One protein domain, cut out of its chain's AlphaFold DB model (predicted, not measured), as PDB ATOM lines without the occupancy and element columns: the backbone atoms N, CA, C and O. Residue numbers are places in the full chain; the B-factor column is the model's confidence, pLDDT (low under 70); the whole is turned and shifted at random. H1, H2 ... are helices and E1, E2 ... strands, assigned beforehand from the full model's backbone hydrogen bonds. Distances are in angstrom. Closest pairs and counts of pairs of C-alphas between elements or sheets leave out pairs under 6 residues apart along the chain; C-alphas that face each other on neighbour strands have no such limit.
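This is residues 10 to 16 and 28 to 83 of the 87 residues of an uncharacterized protein of Streptomyces triticagri (UniProt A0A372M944). Picture a small three-stranded sheet, E2, E5 and E4, at one end of an open loop of chain: from E2 the chain swings out through the little helix H1 to H2 at the far end, then comes back along the two-stranded ribbon of E1 and E3. Arg 11 of E1 comes close to Trp 34 of E2, where the ribbon meets the sheet, while H2 is far from the sheet and packs on neither E1 nor E2. The printed part has 63 residues with two named helices and five named strands, in the order E1, E2, H1, H2, E3, E4, E5, and its class is mixed, helices and strands. Both sheets are antiparallel, one in the order E2, E5, E4 and the other of E1 and E3. The whole is only just compact, close to loose, with a radius of gyration of the C-alphas of 12.5 A and spans of 34 by 26 by 16 A.

Begin at the first printed residues with E1, residues 10 to 14, and look for its neighbour E3, residues 60 to 65. The two strands are antiparallel, at 147 degrees between their directions, and you find N 11 and O 63 2.9 A apart and N 63 and O 11 2.8 A apart, within hydrogen-bond range. Next look at E2, residues 32 to 35: its closest C-alphas to E1 are those of Trp 34 and Arg 11, 4.9 A apart. E2 and E3 are apart. After E2 comes H1, residues 40 to 43, whose closest C-alpha to E2 is that of Leu 43, 7.9 A from that of Phe 35. H2, residues 46 to 55, follows; H1 and H2 meet only through their link. H1 and H2 are not on the sheet of E2, E5 and E4. The closest C-alphas of H2 and E3 are those of Leu 53 and Cys 60, 7.5 A apart. In H2, 5 of 6 pairs of O i and N i+4 are within hydrogen-bond range, and H1 is too short for such a pair. Further on find E4, residues 70 to 74, and E5, residues 78 to 82, which form a hairpin. E4 and E5 are antiparallel at 148 degrees, with N 72 and O 80 2.8 A apart, within hydrogen-bond range. E5 is the inner strand of its sheet, antiparallel to E2 at 150 degrees, with N 34 and O 79 2.8 A apart, within hydrogen-bond range. E2 and E4 are the edge strands. E3 and E4 are apart.

Find C-alpha 10 at (20.403, -7.832, 40.222); from there E1 runs 13.5 A to C-alpha 14. E2 goes from Ala 32 to Phe 35, and H1 from Thr 40 to Leu 43. H2 runs 14.2 A from Asn 46 to Ala 55, whose C-alpha stands at (14.101, -28.474, 44.614). E3, the longest strand, covers 16.3 A from Cys 60 to Ser 65. E4 goes from Arg 70 to Glu 74, 10.9 A, and E5 runs 13.5 A from Gln 78 to C-alpha 82 at (9.684, 0.503, 34.796).

The two C-alphas farthest apart are those of Ala 55 and Arg 70, at 34.2 A. Look for the cut after His 16: residues 17 to 27 are not printed, and C-alphas 16 and 28 are 21.2 A apart across it. The link from E1 to E2 runs across this cut; of the links that are printed whole, each is tight. The mean pLDDT of the printed part is 80.4, and residues 13 to 16, of which 13 and 14 belong to E1, are under 70, where the model's confidence is low.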
ATOM      1  N   VAL A  10      20.659  -6.390  40.333       76.12
ATOM      2  CA  VAL A  10      20.403  -7.832  40.222       76.12
ATOM      3  C   VAL A  10      18.928  -8.121  40.428       76.12
ATOM      4  O   VAL A  10      18.333  -7.682  41.411       76.12
ATOM      5  N   ARG A  11      18.349  -8.919  39.537       80.00
ATOM      6  CA  ARG A  11      17.010  -9.493  39.690       80.00
ATOM      7  C   ARG A  11      17.066 -10.989  39.405       80.00
ATOM      8  O   ARG A  11      17.815 -11.426  38.538       80.00
ATOM      9  N   TRP A  12      16.232 -11.759  40.091       73.06
ATOM     10  CA  TRP A  12      15.937 -13.140  39.718       73.06
ATOM     11  C   TRP A  12      14.632 -13.183  38.926       73.06
ATOM     12  O   TRP A  12      13.640 -12.563  39.320       73.06
ATOM     13  N   GLN A  13      14.646 -13.869  37.790       68.19
ATOM     14  CA  GLN A  13      13.472 -14.078  36.946       68.19
ATOM     15  C   GLN A  13      13.124 -15.566  36.947       68.19
ATOM     16  O   GLN A  13      14.009 -16.393  36.750       68.19
ATOM     17  N   SER A  14      11.849 -15.896  37.166       64.56
ATOM     18  CA  SER A  14      11.340 -17.268  37.070       64.56
ATOM     19  C   SER A  14      10.532 -17.438  35.788       64.56
ATOM     20  O   SER A  14       9.703 -16.587  35.488       64.56
ATOM     21  N   THR A  15      10.701 -18.545  35.063       56.84
ATOM     22  CA  THR A  15       9.996 -18.776  33.779       56.84
ATOM     23  C   THR A  15       8.498 -19.067  33.912       56.84
ATOM     24  O   THR A  15       7.778 -18.985  32.923       56.84
ATOM     25  N   HIS A  16       8.022 -19.417  35.111       52.66
ATOM     26  CA  HIS A  16       6.629 -19.816  35.367       52.66
ATOM     27  C   HIS A  16       5.804 -18.766  36.117       52.66
ATOM     28  O   HIS A  16       4.598 -18.944  36.293       52.66
ATOM     29  N   ASN A  28       2.178   1.441  36.554       71.56
ATOM     30  CA  ASN A  28       3.568   1.131  36.217       71.56
ATOM     31  C   ASN A  28       3.668  -0.231  35.504       71.56
ATOM     32  O   ASN A  28       4.083  -1.223  36.113       71.56
ATOM     33  N   PRO A  29       3.283  -0.300  34.217       75.38
ATOM     34  CA  PRO A  29       3.301  -1.548  33.463       75.38
ATOM     35  C   PRO A  29       4.721  -2.117  33.382       75.38
ATOM     36  O   PRO A  29       5.671  -1.408  33.050       75.38
ATOM     37  N   GLY A  30       4.867  -3.403  33.703       79.00
ATOM     38  CA  GLY A  30       6.156  -4.101  33.669       79.00
ATOM     39  C   GLY A  30       7.124  -3.719  34.792       79.00
ATOM     40  O   GLY A  30       8.295  -4.095  34.725       79.00
ATOM     41  N   ALA A  31       6.669  -2.988  35.819       83.88
ATOM     42  CA  ALA A  31       7.518  -2.642  36.950       83.88
ATOM     43  C   ALA A  31       8.111  -3.881  37.630       83.88
ATOM     44  O   ALA A  31       7.407  -4.844  37.949       83.88
ATOM     45  N   ALA A  32       9.415  -3.828  37.886       84.69
ATOM     46  CA  ALA A  32      10.170  -4.920  38.477       84.69
ATOM     47  C   ALA A  32      11.090  -4.420  39.589       84.69
ATOM     48  O   ALA A  32      11.695  -3.355  39.474       84.69
ATOM     49  N   ALA A  33      11.213  -5.221  40.647       87.31
ATOM     50  CA  ALA A  33      12.151  -4.976  41.732       87.31
ATOM     51  C   ALA A  33      13.549  -5.500  41.374       87.31
ATOM     52  O   ALA A  33      13.698  -6.597  40.826       87.31
ATOM     53  N   TRP A  34      14.562  -4.714  41.720       88.62
ATOM     54  CA  TRP A  34      15.972  -5.025  41.545       88.62
ATOM     55  C   TRP A  34      16.731  -4.733  42.832       88.62
ATOM     56  O   TRP A  34      16.538  -3.686  43.448       88.62
ATOM     57  N   PHE A  35      17.641  -5.623  43.208       88.25
ATOM     58  CA  PHE A  35      18.537  -5.396  44.331       88.25
ATOM     59  C   PHE A  35      19.669  -4.456  43.937       88.25
ATOM     60  O   PHE A  35      20.290  -4.605  42.877       88.25
ATOM     61  N   LYS A  36      19.963  -3.514  44.833       86.94
ATOM     62  CA  LYS A  36      21.163  -2.689  44.755       86.94
ATOM     63  C   LYS A  36      22.397  -3.546  45.057       86.94
ATOM     64  O   LYS A  36      22.321  -4.444  45.896       86.94
ATOM     65  N   PRO A  37      23.570  -3.225  44.488       79.44
ATOM     66  CA  PRO A  37      24.818  -3.913  44.828       79.44
ATOM     67  C   PRO A  37      25.185  -3.820  46.318       79.44
ATOM     68  O   PRO A  37      25.864  -4.694  46.847       79.44
ATOM     69  N   SER A  38      24.720  -2.769  47.005       79.38
ATOM     70  CA  SER A  38      24.892  -2.572  48.449       79.38
ATOM     71  C   SER A  38      24.081  -3.546  49.309       79.38
ATOM     72  O   SER A  38      24.372  -3.689  50.494       79.38
ATOM     73  N   ALA A  39      23.092  -4.246  48.745       84.69
ATOM     74  CA  ALA A  39      22.249  -5.204  49.455       84.69
ATOM     75  C   ALA A  39      22.950  -6.560  49.675       84.69
ATOM     76  O   ALA A  39      22.334  -7.617  49.533       84.69
ATOM     77  N   THR A  40      24.243  -6.548  50.017       80.12
ATOM     78  CA  THR A  40      25.083  -7.751  50.141       80.12
ATOM     79  C   THR A  40      24.477  -8.779  51.089       80.12
ATOM     80  O   THR A  40      24.378  -9.944  50.731       80.12
ATOM     81  N   HIS A  41      23.946  -8.343  52.233       79.50
ATOM     82  CA  HIS A  41      23.297  -9.214  53.218       79.50
ATOM     83  C   HIS A  41      22.054  -9.959  52.687       79.50
ATOM     84  O   HIS A  41      21.716 -11.029  53.194       79.50
ATOM     85  N   LEU A  42      21.368  -9.422  51.670       78.50
ATOM     86  CA  LEU A  42      20.260 -10.105  50.989       78.50
ATOM     87  C   LEU A  42      20.777 -10.988  49.854       78.50
ATOM     88  O   LEU A  42      20.325 -12.122  49.695       78.50
ATOM     89  N   LEU A  43      21.760 -10.494  49.098       78.38
ATOM     90  CA  LEU A  43      22.373 -11.237  48.000       78.38
ATOM     91  C   LEU A  43      23.095 -12.503  48.487       78.38
ATOM     92  O   LEU A  43      22.985 -13.542  47.844       78.38
ATOM     93  N   GLU A  44      23.761 -12.452  49.638       81.00
ATOM     94  CA  GLU A  44      24.442 -13.595  50.265       81.00
ATOM     95  C   GLU A  44      23.469 -14.680  50.743       81.00
ATOM     96  O   GLU A  44      23.848 -15.844  50.854       81.00
ATOM     97  N   ARG A  45      22.201 -14.326  50.988       77.81
ATOM     98  CA  ARG A  45      21.152 -15.273  51.390       77.81
ATOM     99  C   ARG A  45      20.453 -15.933  50.197       77.81
ATOM    100  O   ARG A  45      19.817 -16.971  50.373       77.81
ATOM    101  N   ASN A  46      20.586 -15.372  48.991       74.12
ATOM    102  CA  ASN A  46      19.948 -15.903  47.782       74.12
ATOM    103  C   ASN A  46      20.272 -17.373  47.478       74.12
ATOM    104  O   ASN A  46      19.330 -18.072  47.113       74.12
ATOM    105  N   PRO A  47      21.509 -17.889  47.647       73.38
ATOM    106  CA  PRO A  47      21.809 -19.290  47.345       73.38
ATOM    107  C   PRO A  47      20.865 -20.267  48.057       73.38
ATOM    108  O   PRO A  47      20.288 -21.136  47.416       73.38
ATOM    109  N   GLY A  48      20.587 -20.040  49.346       73.94
ATOM    110  CA  GLY A  48      19.683 -20.904  50.108       73.94
ATOM    111  C   GLY A  48      18.220 -20.845  49.648       73.94
ATOM    112  O   GLY A  48      17.498 -21.825  49.792       73.94
ATOM    113  N   TYR A  49      17.763 -19.727  49.076       70.75
ATOM    114  CA  TYR A  49      16.421 -19.638  48.486       70.75
ATOM    115  C   TYR A  49      16.356 -20.278  47.098       70.75
ATOM    116  O   TYR A  49      15.347 -20.891  46.752       70.75
ATOM    117  N   LEU A  50      17.429 -20.170  46.316       72.81
ATOM    118  CA  LEU A  50      17.522 -20.802  45.002       72.81
ATOM    119  C   LEU A  50      17.561 -22.322  45.112       72.81
ATOM    120  O   LEU A  50      16.937 -22.980  44.288       72.81
ATOM    121  N   ASP A  51      18.197 -22.871  46.148       77.88
ATOM    122  CA  ASP A  51      18.184 -24.312  46.417       77.88
ATOM    123  C   ASP A  51      16.755 -24.831  46.649       77.88
ATOM    124  O   ASP A  51      16.387 -25.899  46.160       77.88
ATOM    125  N   ILE A  52      15.913 -24.049  47.338       79.12
ATOM    126  CA  ILE A  52      14.495 -24.378  47.540       79.12
ATOM    127  C   ILE A  52      13.739 -24.323  46.207       79.12
ATOM    128  O   ILE A  52      12.985 -25.238  45.888       79.12
ATOM    129  N   LEU A  53      13.941 -23.270  45.410       79.00
ATOM    130  CA  LEU A  53      13.274 -23.122  44.110       79.00
ATOM    131  C   LEU A  53      13.695 -24.224  43.128       79.00
ATOM    132  O   LEU A  53      12.844 -24.791  42.443       79.00
ATOM    133  N   ALA A  54      14.978 -24.590  43.129       76.50
ATOM    134  CA  ALA A  54      15.518 -25.695  42.349       76.50
ATOM    135  C   ALA A  54      14.930 -27.044  42.786       76.50
ATOM    136  O   ALA A  54      14.575 -27.853  41.931       76.50
ATOM    137  N   ALA A  55      14.751 -27.268  44.094       83.44
ATOM    138  CA  ALA A  55      14.101 -28.474  44.614       83.44
ATOM    139  C   ALA A  55      12.631 -28.611  44.174       83.44
ATOM    140  O   ALA A  55      12.101 -29.719  44.139       83.44
ATOM    141  N   HIS A  56      11.984 -27.500  43.819       82.12
ATOM    142  CA  HIS A  56      10.626 -27.460  43.273       82.12
ATOM    143  C   HIS A  56      10.584 -27.334  41.741       82.12
ATOM    144  O   HIS A  56       9.522 -27.045  41.193       82.12
ATOM    145  N   GLU A  57      11.716 -27.531  41.056       79.94
ATOM    146  CA  GLU A  57      11.845 -27.432  39.594       79.94
ATOM    147  C   GLU A  57      11.374 -26.080  39.025       79.94
ATOM    148  O   GLU A  57      10.983 -25.979  37.862       79.94
ATOM    149  N   VAL A  58      11.434 -25.015  39.832       79.44
ATOM    150  CA  VAL A  58      11.116 -23.653  39.397       79.44
ATOM    151  C   VAL A  58      12.369 -23.064  38.746       79.44
ATOM    152  O   VAL A  58      13.339 -22.778  39.452       79.44
ATOM    153  N   PRO A  59      12.401 -22.859  37.414       73.50
ATOM    154  CA  PRO A  59      13.596 -22.353  36.754       73.50
ATOM    155  C   PRO A  59      13.746 -20.872  37.087       73.50
ATOM    156  O   PRO A  59      12.862 -20.082  36.754       73.50
ATOM    157  N   CYS A  60      14.858 -20.510  37.727       74.50
ATOM    158  CA  CYS A  60      15.199 -19.137  38.085       74.50
ATOM    159  C   CYS A  60      16.560 -18.762  37.500       74.50
ATOM    160  O   CYS A  60      17.544 -19.470  37.719       74.50
ATOM    161  N   HIS A  61      16.645 -17.629  36.806       76.62
ATOM    162  CA  HIS A  61      17.909 -17.094  36.299       76.62
ATOM    163  C   HIS A  61      18.214 -15.716  36.879       76.62
ATOM    164  O   HIS A  61      17.324 -14.891  37.100       76.62
ATOM    165  N   GLN A  62      19.501 -15.479  37.126       80.12
ATOM    166  CA  GLN A  62      20.014 -14.193  37.574       80.12
ATOM    167  C   GLN A  62      20.158 -13.258  36.374       80.12
ATOM    168  O   GLN A  62      20.796 -13.605  35.380       80.12
ATOM    169  N   VAL A  63      19.599 -12.057  36.479       83.50
ATOM    170  CA  VAL A  63      19.741 -10.992  35.485       83.50
ATOM    171  C   VAL A  63      20.463  -9.820  36.123       83.50
ATOM    172  O   VAL A  63      20.110  -9.379  37.217       83.50
ATOM    173  N   HIS A  64      21.464  -9.312  35.411       83.31
ATOM    174  CA  HIS A  64      22.218  -8.124  35.780       83.31
ATOM    175  C   HIS A  64      21.929  -7.018  34.769       83.31
ATOM    176  O   HIS A  64      21.968  -7.271  33.565       83.31
ATOM    177  N   SER A  65      21.674  -5.798  35.239       83.25
ATOM    178  CA  SER A  65      21.577  -4.625  34.366       83.25
ATOM    179  C   SER A  65      22.252  -3.406  35.000       83.25
ATOM    180  O   SER A  65      22.036  -3.151  36.188       83.25
ATOM    181  N   PRO A  66      23.056  -2.639  34.242       82.56
ATOM    182  CA  PRO A  66      23.582  -1.358  34.710       82.56
ATOM    183  C   PRO A  66      22.529  -0.245  34.694       82.56
ATOM    184  O   PRO A  66      22.652   0.722  35.440       82.56
ATOM    185  N   ASP A  67      21.491  -0.399  33.872       84.50
ATOM    186  CA  ASP A  67      20.384   0.542  33.736       84.50
ATOM    187  C   ASP A  67      19.091  -0.242  33.459       84.50
ATOM    188  O   ASP A  67      18.775  -0.578  32.314       84.50
ATOM    189  N   PRO A  68      18.380  -0.673  34.514       85.12
ATOM    190  CA  PRO A  68      17.211  -1.525  34.361       85.12
ATOM    191  C   PRO A  68      15.939  -0.745  33.979       85.12
ATOM    192  O   PRO A  68      14.900  -1.374  33.767       85.12
ATOM    193  N   GLY A  69      15.999   0.590  33.884       88.81
ATOM    194  CA  GLY A  69      14.868   1.435  33.504       88.81
ATOM    195  C   GLY A  69      14.648   2.639  34.421       88.81
ATOM    196  O   GLY A  69      15.476   3.004  35.255       88.81
ATOM    197  N   ARG A  70      13.463   3.250  34.307       90.38
ATOM    198  CA  ARG A  70      13.073   4.404  35.128       90.38
ATOM    199  C   ARG A  70      12.692   3.958  36.538       90.38
ATOM    200  O   ARG A  70      11.691   3.263  36.706       90.38
ATOM    201  N   VAL A  71      13.419   4.435  37.546       89.62
ATOM    202  CA  VAL A  71      13.103   4.209  38.965       89.62
ATOM    203  C   VAL A  71      11.777   4.881  39.339       89.62
ATOM    204  O   VAL A  71      11.578   6.068  39.086       89.62
ATOM    205  N   VAL A  72      10.866   4.113  39.934       87.69
ATOM    206  CA  VAL A  72       9.567   4.581  40.457       87.69
ATOM    207  C   VAL A  72       9.455   4.429  41.975       87.69
ATOM    208  O   VAL A  72       8.595   5.052  42.591       87.69
ATOM    209  N   TYR A  73      10.336   3.629  42.577       86.75
ATOM    210  CA  TYR A  73      10.495   3.499  44.021       86.75
ATOM    211  C   TYR A  73      11.932   3.094  44.351       86.75
ATOM    212  O   TYR A  73      12.553   2.341  43.601       86.75
ATOM    213  N   GLU A  74      12.443   3.564  45.481       89.81
ATOM    214  CA  GLU A  74      13.794   3.281  45.949       89.81
ATOM    215  C   GLU A  74      13.824   3.221  47.479       89.81
ATOM    216  O   GLU A  74      13.269   4.091  48.150       89.81
ATOM    217  N   ASP A  75      14.501   2.207  48.016       88.88
ATOM    218  CA  ASP A  75      14.861   2.106  49.431       88.88
ATOM    219  C   ASP A  75      16.361   1.781  49.588       88.88
ATOM    220  O   ASP A  75      17.138   1.869  48.634       88.88
ATOM    221  N   GLU A  76      16.813   1.443  50.794       86.62
ATOM    222  CA  GLU A  76      18.230   1.180  51.085       86.62
ATOM    223  C   GLU A  76      18.823  -0.022  50.321       86.62
ATOM    224  O   GLU A  76      20.037  -0.065  50.085       86.62
ATOM    225  N   VAL A  77      17.997  -0.986  49.903       86.31
ATOM    226  CA  VAL A  77      18.439  -2.292  49.384       86.31
ATOM    227  C   VAL A  77      17.894  -2.633  47.996       86.31
ATOM    228  O   VAL A  77      18.488  -3.460  47.301       86.31
ATOM    229  N   GLN A  78      16.814  -1.997  47.550       88.38
ATOM    230  CA  GLN A  78      16.189  -2.260  46.256       88.38
ATOM    231  C   GLN A  78      15.722  -0.984  45.550       88.38
ATOM    232  O   GLN A  78      15.536   0.081  46.142       88.38
ATOM    233  N   VAL A  79      15.517  -1.127  44.246       88.81
ATOM    234  CA  VAL A  79      14.818  -0.168  43.392       88.81
ATOM    235  C   VAL A  79      13.707  -0.892  42.645       88.81
ATOM    236  O   VAL A  79      13.868  -2.042  42.233       88.81
ATOM    237  N   VAL A  80      12.581  -0.222  42.444       87.25
ATOM    238  CA  VAL A  80      11.529  -0.674  41.531       87.25
ATOM    239  C   VAL A  80      11.609   0.192  40.298       87.25
ATOM    240  O   VAL A  80      11.582   1.421  40.396       87.25
ATOM    241  N   VAL A  81      11.705  -0.445  39.139       88.44
ATOM    242  CA  VAL A  81      11.890   0.251  37.867       88.44
ATOM    243  C   VAL A  81      10.854  -0.180  36.852       88.44
ATOM    244  O   VAL A  81      10.480  -1.349  36.800       88.44
ATOM    245  N   VAL A  82      10.429   0.769  36.027       87.94
ATOM    246  CA  VAL A  82       9.684   0.503  34.796       87.94
ATOM    247  C   VAL A  82      10.705   0.354  33.662       87.94
ATOM    248  O   VAL A  82      11.465   1.304  33.437       87.94
ATOM    249  N   PRO A  83      10.755  -0.796  32.959       85.94
ATOM    250  CA  PRO A  83      11.663  -0.999  31.837       85.94
ATOM    251  C   PRO A  83      11.454   0.057  30.754       85.94
ATOM    252  O   PRO A  83      10.327   0.501  30.510       85.94
TER     253      PRO A  83